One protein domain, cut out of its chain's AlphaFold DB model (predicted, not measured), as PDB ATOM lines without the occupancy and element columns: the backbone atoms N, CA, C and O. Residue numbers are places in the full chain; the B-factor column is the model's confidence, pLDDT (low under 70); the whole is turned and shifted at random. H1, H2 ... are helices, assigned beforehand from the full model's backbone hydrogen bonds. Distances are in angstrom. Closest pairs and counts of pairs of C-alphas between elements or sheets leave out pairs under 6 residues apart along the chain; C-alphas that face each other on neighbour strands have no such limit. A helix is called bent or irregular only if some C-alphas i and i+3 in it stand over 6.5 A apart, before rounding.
ATOM      1  N   PHE A 103     -26.722 -36.263  -5.988       84.38
ATOM      2  CA  PHE A 103     -27.128 -34.949  -5.508       84.38
ATOM      3  C   PHE A 103     -27.044 -34.794  -3.977       84.38
ATOM      4  O   PHE A 103     -26.507 -33.805  -3.491       84.38
ATOM      5  N   ARG A 104     -27.515 -35.781  -3.201       84.69
ATOM      6  CA  ARG A 104     -27.481 -35.732  -1.725       84.69
ATOM      7  C   ARG A 104     -26.055 -35.830  -1.194       84.69
ATOM      8  O   ARG A 104     -25.719 -35.149  -0.235       84.69
ATOM      9  N   LEU A 105     -25.220 -36.648  -1.840       87.88
ATOM     10  CA  LEU A 105     -23.804 -36.754  -1.494       87.88
ATOM     11  C   LEU A 105     -23.049 -35.459  -1.837       87.88
ATOM     12  O   LEU A 105     -22.259 -34.978  -1.031       87.88
ATOM     13  N   SER A 106     -23.345 -34.854  -2.991       89.31
ATOM     14  CA  SER A 106     -22.797 -33.554  -3.397       89.31
ATOM     15  C   SER A 106     -23.115 -32.456  -2.377       89.31
ATOM     16  O   SER A 106     -22.230 -31.685  -2.010       89.31
ATOM     17  N   LEU A 107     -24.339 -32.449  -1.830       89.88
ATOM     18  CA  LEU A 107     -24.773 -31.486  -0.812       89.88
ATOM     19  C   LEU A 107     -23.938 -31.529   0.480       89.88
ATOM     20  O   LEU A 107     -23.869 -30.529   1.185       89.88
ATOM     21  N   LEU A 108     -23.321 -32.675   0.789       91.12
ATOM     22  CA  LEU A 108     -22.422 -32.843   1.933       91.12
ATOM     23  C   LEU A 108     -20.963 -32.556   1.558       91.12
ATOM     24  O   LEU A 108     -20.234 -31.941   2.330       91.12
ATOM     25  N   ILE A 109     -20.531 -32.962   0.364       92.62
ATOM     26  CA  ILE A 109     -19.150 -32.767  -0.090       92.62
ATOM     27  C   ILE A 109     -18.847 -31.279  -0.321       92.62
ATOM     28  O   ILE A 109     -17.816 -30.794   0.135       92.62
ATOM     29  N   LEU A 110     -19.734 -30.537  -0.988       92.06
ATOM     30  CA  LEU A 110     -19.534 -29.119  -1.312       92.06
ATOM     31  C   LEU A 110     -19.209 -28.232  -0.091       92.06
ATOM     32  O   LEU A 110     -18.186 -27.549  -0.135       92.06
ATOM     33  N   PRO A 111     -19.987 -28.228   1.012       90.38
ATOM     34  CA  PRO A 111     -19.656 -27.407   2.180       90.38
ATOM     35  C   PRO A 111     -18.352 -27.845   2.859       90.38
ATOM     36  O   PRO A 111     -17.630 -27.000   3.385       90.38
ATOM     37  N   ILE A 112     -18.000 -29.135   2.802       91.44
ATOM     38  CA  ILE A 112     -16.716 -29.631   3.313       91.44
ATOM     39  C   ILE A 112     -15.567 -29.060   2.477       91.44
ATOM     40  O   ILE A 112     -14.654 -28.461   3.037       91.44
ATOM     41  N   LEU A 113     -15.624 -29.177   1.146       92.69
ATOM     42  CA  LEU A 113     -14.599 -28.609   0.261       92.69
ATOM     43  C   LEU A 113     -14.490 -27.082   0.428       92.69
ATOM     44  O   LEU A 113     -13.384 -26.542   0.385       92.69
ATOM     45  N   ASN A 114     -15.610 -26.397   0.686       91.69
ATOM     46  CA  ASN A 114     -15.610 -24.970   1.005       91.69
ATOM     47  C   ASN A 114     -14.860 -24.665   2.306       91.69
ATOM     48  O   ASN A 114     -14.040 -23.751   2.318       91.69
ATOM     49  N   LEU A 115     -15.078 -25.439   3.378       90.31
ATOM     50  CA  LEU A 115     -14.399 -25.252   4.671       90.31
ATOM     51  C   LEU A 115     -12.873 -25.314   4.554       90.31
ATOM     52  O   LEU A 115     -12.170 -24.579   5.247       90.31
ATOM     53  N   PHE A 116     -12.374 -26.191   3.685       90.38
ATOM     54  CA  PHE A 116     -10.949 -26.330   3.383       90.38
ATOM     55  C   PHE A 116     -10.433 -25.277   2.388       90.38
ATOM     56  O   PHE A 116      -9.251 -25.278   2.057       90.38
ATOM     57  N   GLY A 117     -11.298 -24.386   1.899       88.00
ATOM     58  CA  GLY A 117     -10.924 -23.299   1.002       88.00
ATOM     59  C   GLY A 117     -10.618 -23.732  -0.432       88.00
ATOM     60  O   GLY A 117      -9.938 -23.009  -1.161       88.00
ATOM     61  N   LEU A 118     -11.116 -24.893  -0.881       90.50
ATOM     62  CA  LEU A 118     -10.842 -25.386  -2.240       90.50
ATOM     63  C   LEU A 118     -11.453 -24.499  -3.330       90.50
ATOM     64  O   LEU A 118     -11.012 -24.550  -4.474       90.50
ATOM     65  N   PHE A 119     -12.444 -23.675  -2.986       89.06
ATOM     66  CA  PHE A 119     -13.075 -22.732  -3.910       89.06
ATOM     67  C   PHE A 119     -12.387 -21.364  -3.967       89.06
ATOM     68  O   PHE A 119     -12.902 -20.462  -4.617       89.06
ATOM     69  N   SER A 120     -11.208 -21.209  -3.358       87.06
ATOM     70  CA  SER A 120     -10.402 -19.977  -3.395       87.06
ATOM     71  C   SER A 120     -10.185 -19.425  -4.816       87.06
ATOM     72  O   SER A 120     -10.152 -18.213  -5.025       87.06
ATOM     73  N   PHE A 121     -10.146 -20.301  -5.829       87.75
ATOM     74  CA  PHE A 121     -10.018 -19.905  -7.235       87.75
ATOM     75  C   PHE A 121     -11.179 -19.035  -7.758       87.75
ATOM     76  O   PHE A 121     -10.970 -18.271  -8.697       87.75
ATOM     77  N   LEU A 122     -12.377 -19.101  -7.159       86.88
ATOM     78  CA  LEU A 122     -13.499 -18.214  -7.517       86.88
ATOM     79  C   LEU A 122     -13.208 -16.746  -7.179       86.88
ATOM     80  O   LEU A 122     -13.791 -15.857  -7.792       86.88
ATOM     81  N   GLY A 123     -12.307 -16.483  -6.232       83.56
ATOM     82  CA  GLY A 123     -11.946 -15.134  -5.800       83.56
ATOM     83  C   GLY A 123     -10.727 -14.564  -6.503       83.56
ATOM     84  O   GLY A 123     -10.155 -13.601  -6.007       83.56
ATOM     85  N   ALA A 124     -10.329 -15.123  -7.651       83.12
ATOM     86  CA  ALA A 124      -9.228 -14.594  -8.456       83.12
ATOM     87  C   ALA A 124      -9.440 -13.126  -8.881       83.12
ATOM     88  O   ALA A 124      -8.473 -12.421  -9.146       83.12
ATOM     89  N   PHE A 125     -10.696 -12.675  -8.927       83.56
ATOM     90  CA  PHE A 125     -11.088 -11.309  -9.279       83.56
ATOM     91  C   PHE A 125     -11.313 -10.399  -8.058       83.56
ATOM     92  O   PHE A 125     -11.688  -9.243  -8.226       83.56
ATOM     93  N   CYS A 126     -11.126 -10.910  -6.838       84.88
ATOM     94  CA  CYS A 126     -11.265 -10.139  -5.605       84.88
ATOM     95  C   CYS A 126      -9.960  -9.384  -5.332       84.88
ATOM     96  O   CYS A 126      -8.913  -9.997  -5.099       84.88
ATOM     97  N   GLU A 127     -10.030  -8.054  -5.320       80.50
ATOM     98  CA  GLU A 127      -8.903  -7.178  -5.005       80.50
ATOM     99  C   GLU A 127      -9.145  -6.457  -3.675       80.50
ATOM    100  O   GLU A 127     -10.138  -5.754  -3.494       80.50
ATOM    101  N   GLY A 128      -8.221  -6.617  -2.724       77.81
ATOM    102  CA  GLY A 128      -8.256  -5.910  -1.445       77.81
ATOM    103  C   GLY A 128      -8.038  -6.799  -0.224       77.81
ATOM    104  O   GLY A 128      -7.746  -7.993  -0.314       77.81
ATOM    105  N   ASN A 129      -8.167  -6.180   0.950       77.19
ATOM    106  CA  ASN A 129      -8.051  -6.885   2.220       77.19
ATOM    107  C   ASN A 129      -9.238  -7.827   2.411       77.19
ATOM    108  O   ASN A 129     -10.393  -7.434   2.258       77.19
ATOM    109  N   GLY A 130      -8.932  -9.061   2.792       79.75
ATOM    110  CA  GLY A 130      -9.931 -10.078   3.063       79.75
ATOM    111  C   GLY A 130     -10.217 -11.011   1.888       79.75
ATOM    112  O   GLY A 130     -10.970 -11.953   2.080       79.75
ATOM    113  N   CYS A 131      -9.610 -10.799   0.718       87.00
ATOM    114  CA  CYS A 131      -9.699 -11.685  -0.447       87.00
ATOM    115  C   CYS A 131      -8.836 -12.961  -0.285       87.00
ATOM    116  O   CYS A 131      -7.951 -13.002   0.582       87.00
ATOM    117  N   PRO A 132      -9.000 -13.992  -1.138       84.56
ATOM    118  CA  PRO A 132      -8.245 -15.241  -1.000       84.56
ATOM    119  C   PRO A 132      -6.730 -15.087  -1.133       84.56
ATOM    120  O   PRO A 132      -5.979 -15.830  -0.503       84.56
ATOM    121  N   SER A 133      -6.271 -14.074  -1.872       82.31
ATOM    122  CA  SER A 133      -4.858 -13.681  -1.974       82.31
ATOM    123  C   SER A 133      -4.226 -13.294  -0.631       82.31
ATOM    124  O   SER A 133      -3.006 -13.331  -0.495       82.31
ATOM    125  N   THR A 134      -5.045 -12.957   0.369       81.31
ATOM    126  CA  THR A 134      -4.621 -12.560   1.721       81.31
ATOM    127  C   THR A 134      -4.762 -13.674   2.767       81.31
ATOM    128  O   THR A 134      -4.513 -13.433   3.944       81.31
ATOM    129  N   GLY A 135      -5.132 -14.893   2.351       82.50
ATOM    130  CA  GLY A 135      -5.276 -16.066   3.228       82.50
ATOM    131  C   GLY A 135      -6.724 -16.473   3.531       82.50
ATOM    132  O   GLY A 135      -6.956 -17.538   4.093       82.50
ATOM    133  N   ASN A 136      -7.715 -15.686   3.105       87.69
ATOM    134  CA  ASN A 136      -9.133 -16.005   3.292       87.69
ATOM    135  C   ASN A 136      -9.669 -16.876   2.149       87.69
ATOM    136  O   ASN A 136     -10.282 -16.390   1.202       87.69
ATOM    137  N   THR A 137      -9.410 -18.176   2.213       88.81
ATOM    138  CA  THR A 137      -9.687 -19.111   1.110       88.81
ATOM    139  C   THR A 137     -11.101 -19.702   1.120       88.81
ATOM    140  O   THR A 137     -11.517 -20.296   0.124       88.81
ATOM    141  N   LYS A 138     -11.860 -19.537   2.213       91.56
ATOM    142  CA  LYS A 138     -13.220 -20.075   2.379       91.56
ATOM    143  C   LYS A 138     -14.277 -19.061   1.952       91.56
ATOM    144  O   LYS A 138     -14.245 -17.912   2.394       91.56
ATOM    145  N   ILE A 139     -15.282 -19.504   1.195       90.62
ATOM    146  CA  ILE A 139     -16.425 -18.660   0.838       90.62
ATOM    147  C   ILE A 139     -17.354 -18.507   2.044       90.62
ATOM    148  O   ILE A 139     -17.796 -19.492   2.641       90.62
ATOM    149  N   ASN A 140     -17.688 -17.264   2.379       89.88
ATOM    150  CA  ASN A 140     -18.664 -16.942   3.402       89.88
ATOM    151  C   ASN A 140     -20.084 -17.075   2.838       89.88
ATOM    152  O   ASN A 140     -20.561 -16.212   2.101       89.88
ATOM    153  N   LEU A 141     -20.792 -18.133   3.234       86.56
ATOM    154  CA  LEU A 141     -22.157 -18.392   2.770       86.56
ATOM    155  C   LEU A 141     -23.159 -17.293   3.171       86.56
ATOM    156  O   LEU A 141     -24.167 -17.127   2.489       86.56
ATOM    157  N   ALA A 142     -22.897 -16.515   4.230       85.38
ATOM    158  CA  ALA A 142     -23.758 -15.390   4.612       85.38
ATOM    159  C   ALA A 142     -23.637 -14.194   3.652       85.38
ATOM    160  O   ALA A 142     -24.558 -13.389   3.552       85.38
ATOM    161  N   SER A 143     -22.512 -14.085   2.943       86.31
ATOM    162  CA  SER A 143     -22.218 -13.006   1.998       86.31
ATOM    163  C   SER A 143     -21.789 -13.569   0.638       86.31
ATOM    164  O   SER A 143     -20.904 -13.022  -0.020       86.31
ATOM    165  N   ILE A 144     -22.455 -14.645   0.195       85.12
ATOM    166  CA  ILE A 144     -22.195 -15.313  -1.093       85.12
ATOM    167  C   ILE A 144     -22.328 -14.360  -2.294       85.12
ATOM    168  O   ILE A 144     -21.754 -14.608  -3.344       85.12
ATOM    169  N   GLY A 145     -23.088 -13.269  -2.152       82.94
ATOM    170  CA  GLY A 145     -23.295 -12.273  -3.206       82.94
ATOM    171  C   GLY A 145     -22.145 -11.279  -3.388       82.94
ATOM    172  O   GLY A 145     -22.082 -10.647  -4.434       82.94
ATOM    173  N   ASN A 146     -21.231 -11.158  -2.418       85.56
ATOM    174  CA  ASN A 146     -20.151 -10.164  -2.440       85.56
ATOM    175  C   ASN A 146     -18.774 -10.830  -2.583       85.56
ATOM    176  O   ASN A 146     -17.866 -10.552  -1.799       85.56
ATOM    177  N   LEU A 147     -18.631 -11.756  -3.539       85.31
ATOM    178  CA  LEU A 147     -17.361 -12.459  -3.816       85.31
ATOM    179  C   LEU A 147     -16.292 -11.547  -4.434       85.31
ATOM    180  O   LEU A 147     -15.115 -11.906  -4.441       85.31
ATOM    181  N   ASP A 148     -16.713 -10.394  -4.949       84.94
ATOM    182  CA  ASP A 148     -15.867  -9.314  -5.456       84.94
ATOM    183  C   ASP A 148     -15.165  -8.532  -4.334       84.94
ATOM    184  O   ASP A 148     -14.172  -7.850  -4.575       84.94
ATOM    185  N   SER A 149     -15.657  -8.658  -3.101       84.12
ATOM    186  CA  SER A 149     -15.154  -7.962  -1.923       84.12
ATOM    187  C   SER A 149     -14.665  -8.946  -0.861       84.12
ATOM    188  O   SER A 149     -15.108 -10.094  -0.786       84.12
ATOM    189  N   GLY A 150     -13.803  -8.482   0.047       84.06
ATOM    190  CA  GLY A 150     -13.298  -9.302   1.155       84.06
ATOM    191  C   GLY A 150     -14.375  -9.849   2.107       84.06
ATOM    192  O   GLY A 150     -14.084 -10.743   2.891       84.06
ATOM    193  N   TRP A 151     -15.622  -9.364   2.037       86.06
ATOM    194  CA  TRP A 151     -16.739  -9.844   2.860       86.06
ATOM    195  C   TRP A 151     -17.291 -11.204   2.422       86.06
ATOM    196  O   TRP A 151     -17.818 -11.953   3.253       86.06
ATOM    197  N   GLY A 152     -17.161 -11.541   1.135       88.12
ATOM    198  CA  GLY A 152     -17.538 -12.850   0.597       88.12
ATOM    199  C   GLY A 152     -16.572 -13.970   0.983       88.12
ATOM    200  O   GLY A 152     -16.851 -15.139   0.721       88.12
ATOM    201  N   TRP A 153     -15.466 -13.630   1.639       90.00
ATOM    202  CA  TRP A 153     -14.377 -14.533   1.964       90.00
ATOM    203  C   TRP A 153     -14.136 -14.564   3.467       90.00
ATOM    204  O   TRP A 153     -14.427 -13.630   4.212       90.00
ATOM    205  N   SER A 154     -13.636 -15.691   3.939       88.31
ATOM    206  CA  SER A 154     -13.377 -15.931   5.351       88.31
ATOM    207  C   SER A 154     -12.179 -16.864   5.511       88.31
ATOM    208  O   SER A 154     -11.826 -17.576   4.563       88.31
ATOM    209  N   PRO A 155     -11.540 -16.872   6.691       87.19
ATOM    210  CA  PRO A 155     -10.472 -17.818   6.970       87.19
ATOM    211  C   PRO A 155     -11.002 -19.253   6.891       87.19
ATOM    212  O   PRO A 155     -12.189 -19.511   7.139       87.19
ATOM    213  N   SER A 156     -10.134 -20.186   6.517       87.62
ATOM    214  CA  SER A 156     -10.507 -21.589   6.368       87.62
ATOM    215  C   SER A 156     -10.593 -22.297   7.721       87.62
ATOM    216  O   SER A 156     -10.255 -21.746   8.776       87.62
ATOM    217  N   LEU A 157     -11.017 -23.562   7.697       84.12
ATOM    218  CA  LEU A 157     -10.964 -24.428   8.875       84.12
ATOM    219  C   LEU A 157      -9.540 -24.539   9.447       84.12
ATOM    220  O   LEU A 157      -9.397 -24.712  10.655       84.12
ATOM    221  N   LEU A 158      -8.498 -24.422   8.614       80.44
ATOM    222  CA  LEU A 158      -7.108 -24.521   9.069       80.44
ATOM    223  C   LEU A 158      -6.712 -23.335   9.958       80.44
ATOM    224  O   LEU A 158      -5.954 -23.517  10.907       80.44
ATOM    225  N   GLU A 159      -7.281 -22.153   9.712       80.06
ATOM    226  CA  GLU A 159      -7.148 -20.982  10.586       80.06
ATOM    227  C   GLU A 159      -8.137 -20.998  11.773       80.06
ATOM    228  O   GLU A 159      -8.165 -20.064  12.574       80.06
ATOM    229  N   GLY A 160      -8.950 -22.052  11.917       75.88
ATOM    230  CA  GLY A 160      -9.878 -22.238  13.036       75.88
ATOM    231  C   GLY A 160     -11.215 -21.500  12.903       75.88
ATOM    232  O   GLY A 160     -11.969 -21.431  13.874       75.88
ATOM    233  N   ALA A 161     -11.545 -20.964  11.724       80.50
ATOM    234  CA  ALA A 161     -12.783 -20.217  11.512       80.50
ATOM    235  C   ALA A 161     -13.887 -21.091  10.893       80.50
ATOM    236  O   ALA A 161     -13.891 -21.400   9.698       80.50
ATOM    237  N   VAL A 162     -14.901 -21.428  11.691       84.56
ATOM    238  CA  VAL A 162     -16.114 -22.125  11.226       84.56
ATOM    239  C   VAL A 162     -17.303 -21.174  11.296       84.56
ATOM    240  O   VAL A 162     -17.566 -20.577  12.337       84.56
ATOM    241  N   GLY A 163     -18.017 -21.003  10.181       84.19
ATOM    242  CA  GLY A 163     -19.204 -20.157  10.133       84.19
ATOM    243  C   GLY A 163     -20.445 -20.908  10.612       84.19
ATOM    244  O   GLY A 163     -20.601 -22.098  10.349       84.19
ATOM    245  N   ILE A 164     -21.378 -20.201  11.255       87.38
ATOM    246  CA  ILE A 164     -22.706 -20.749  11.590       87.38
ATOM    247  C   ILE A 164     -23.428 -21.289  10.337       87.38
ATOM    248  O   ILE A 164     -23.945 -22.406  10.400       87.38
ATOM    249  N   PRO A 165     -23.432 -20.579   9.187       88.50
ATOM    250  CA  PRO A 165     -24.049 -21.098   7.966       88.50
ATOM    251  C   PRO A 165     -23.440 -22.423   7.482       88.50
ATOM    252  O   PRO A 165     -24.165 -23.279   6.979       88.50
ATOM    253  N   ASP A 166     -22.129 -22.617   7.670       87.62
ATOM    254  CA  ASP A 166     -21.438 -23.843   7.264       87.62
ATOM    255  C   ASP A 166     -21.931 -25.050   8.083       87.62
ATOM    256  O   ASP A 166     -22.228 -26.115   7.537       87.62
ATOM    257  N   ILE A 167     -22.080 -24.865   9.401       90.25
ATOM    258  CA  ILE A 167     -22.567 -25.898  10.327       90.25
ATOM    259  C   ILE A 167     -24.004 -26.292   9.977       90.25
ATOM    260  O   ILE A 167     -24.319 -27.482   9.918       90.25
ATOM    261  N   LEU A 168     -24.872 -25.312   9.704       92.94
ATOM    262  CA  LEU A 168     -26.265 -25.567   9.329       92.94
ATOM    263  C   LEU A 168     -26.371 -26.383   8.035       92.94
ATOM    264  O   LEU A 168     -27.147 -27.337   7.983       92.94
ATOM    265  N   MET A 169     -25.560 -26.065   7.020       90.81
ATOM    266  CA  MET A 169     -25.528 -26.817   5.759       90.81
ATOM    267  C   MET A 169     -25.069 -28.264   5.961       90.81
ATOM    268  O   MET A 169     -25.694 -29.190   5.437       90.81
ATOM    269  N   ILE A 170     -24.027 -28.485   6.768       91.88
ATOM    270  CA  ILE A 170     -23.537 -29.835   7.078       91.88
ATOM    271  C   ILE A 170     -24.611 -30.636   7.826       91.88
ATOM    272  O   ILE A 170     -24.929 -31.752   7.413       91.88
ATOM    273  N   LEU A 171     -25.228 -30.069   8.867       93.62
ATOM    274  CA  LEU A 171     -26.282 -30.744   9.632       93.62
ATOM    275  C   LEU A 171     -27.505 -31.076   8.771       93.62
ATOM    276  O   LEU A 171     -28.039 -32.183   8.855       93.62
ATOM    277  N   PHE A 172     -27.922 -30.151   7.908       92.94
ATOM    278  CA  PHE A 172     -29.026 -30.372   6.981       92.94
ATOM    279  C   PHE A 172     -28.715 -31.497   5.984       92.94
ATOM    280  O   PHE A 172     -29.531 -32.401   5.788       92.94
ATOM    281  N   SER A 173     -27.508 -31.502   5.408       91.19
ATOM    282  CA  SER A 173     -27.076 -32.556   4.483       91.19
ATOM    283  C   SER A 173     -27.023 -33.937   5.157       91.19
ATOM    284  O   SER A 173     -27.532 -34.914   4.602       91.19
ATOM    285  N   LEU A 174     -26.510 -34.013   6.391       92.88
ATOM    286  CA  LEU A 174     -26.498 -35.235   7.197       92.88
ATOM    287  C   LEU A 174     -27.913 -35.716   7.521       92.88
ATOM    288  O   LEU A 174     -28.179 -36.914   7.429       92.88
ATOM    289  N   SER A 175     -28.836 -34.804   7.839       92.44
ATOM    290  CA  SER A 175     -30.242 -35.142   8.086       92.44
ATOM    291  C   SER A 175     -30.902 -35.759   6.848       92.44
ATOM    292  O   SER A 175     -31.537 -36.808   6.947       92.44
ATOM    293  N   LEU A 176     -30.685 -35.188   5.658       90.31
ATOM    294  CA  LEU A 176     -31.222 -35.725   4.399       90.31
ATOM    295  C   LEU A 176     -30.660 -37.109   4.045       90.31
ATOM    296  O   LEU A 176     -31.389 -37.960   3.522       90.31
ATOM    297  N   ILE A 177     -29.371 -37.339   4.310       89.31
ATOM    298  CA  ILE A 177     -28.719 -38.640   4.105       89.31
ATOM    299  C   ILE A 177     -29.221 -39.654   5.139       89.31
ATOM    300  O   ILE A 177     -29.532 -40.784   4.771       89.31
ATOM    301  N   GLY A 178     -29.370 -39.245   6.400       89.69
ATOM    302  CA  GLY A 178     -29.918 -40.075   7.470       89.69
ATOM    303  C   GLY A 178     -31.354 -40.502   7.181       89.69
ATOM    304  O   GLY A 178     -31.648 -41.692   7.165       89.69
ATOM    305  N   LEU A 179     -32.237 -39.557   6.846       89.44
ATOM    306  CA  LEU A 179     -33.619 -39.851   6.452       89.44
ATOM    307  C   LEU A 179     -33.687 -40.785   5.242       89.44
ATOM    308  O   LEU A 179     -34.558 -41.643   5.181       89.44
ATOM    309  N   TRP A 180     -32.781 -40.642   4.273       85.00
ATOM    310  CA  TRP A 180     -32.699 -41.579   3.154       85.00
ATOM    311  C   TRP A 180     -32.286 -42.978   3.599       85.00
ATOM    312  O   TRP A 180     -32.895 -43.952   3.170       85.00
ATOM    313  N   TYR A 181     -31.264 -43.062   4.448       85.69
ATOM    314  CA  TYR A 181     -30.756 -44.320   4.973       85.69
ATOM    315  C   TYR A 181     -31.832 -45.068   5.767       85.69
ATOM    316  O   TYR A 181     -31.992 -46.262   5.566       85.69
ATOM    317  N   PHE A 182     -32.617 -44.364   6.590       87.25
ATOM    318  CA  PHE A 182     -33.717 -44.957   7.360       87.25
ATOM    319  C   PHE A 182     -34.967 -45.287   6.532       87.25
ATOM    320  O   PHE A 182     -35.772 -46.107   6.959       87.25
ATOM    321  N   ARG A 183     -35.170 -44.640   5.376       79.75
ATOM    322  CA  ARG A 183     -36.303 -44.920   4.470       79.75
ATOM    323  C   ARG A 183     -36.017 -46.032   3.456       79.75
ATOM    324  O   ARG A 183     -36.920 -46.375   2.696       79.75
ATOM    325  N   LYS A 184     -34.779 -46.518   3.390       62.91
ATOM    326  CA  LYS A 184     -34.345 -47.608   2.513       62.91
ATOM    327  C   LYS A 184     -34.431 -48.944   3.238       62.91
ATOM    328  O   LYS A 184     -34.741 -49.931   2.534       62.91
TER     329      LYS A 184
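AT A GLANCE: This is residues 103 to 184 of the 184 residues of an uncharacterized protein of Thermoplasmata archaeon (UniProt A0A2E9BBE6). Two helices, H1 and H3, lie side by side and run opposite ways at one end of a rod, and a head made mostly of loops, with the short helix H2 in it, forms the other end. The head's long stretch, residues 124 to 163, has no named element, but a short antiparallel pairing joins residues 138 to 139 with residues 153 to 154. The printed part has 82 residues with three named helices, in the order H1, H2, H3, and no named strand; the class is all helix, though under half of the residues, 37 of 82, are in named elements. The whole is only just compact, close to loose, with a radius of gyration of the C-alphas of 14.1 A and spans of 49 by 23 by 18 A.

IN THESE COORDINATES: Find C-alpha 103 at (-27.128, -34.949, -5.508); from there H1, residues 103 to 115, runs 19.0 A to C-alpha 115. H1 is neither bent nor irregular, but only just: C-alphas 108 and 111 are 6.1 A apart. Next comes H2, residues 120 to 123, four residues long. Go on to C-alpha 164 at (-22.706, -20.749, 11.590), where H3, residues 164 to 183, begins; it runs 28.6 A to C-alpha 183 at (-36.303, -44.920, 4.470).

HOW THE PARTS SIT: Look at Leu 108 and Ser 173, whose C-alphas, 5.3 A apart, are the closest of H1 and H3. These helices touch, at a shallow tilt of 26 degrees, opposite ways. H2 is only just apart from H1, at 8.5 A, and is apart from H3. In H3 every O i to N i+4 pair is within hydrogen-bond range, in H1 6 of 9 are, and H2 is too short for such a pair.

THE WHOLE: The C-alphas of Gly 128 and Lys 184, 49.3 A apart, are the two farthest from each other. The link from H1 to H2 is tight, with 4 residues, and the link from H2 to H3 is long, with 40. The printed part has no cut and ends at residue 184, the chain's last residue. The mean pLDDT of the printed part is 86.6, and residue 184 alone is under 70.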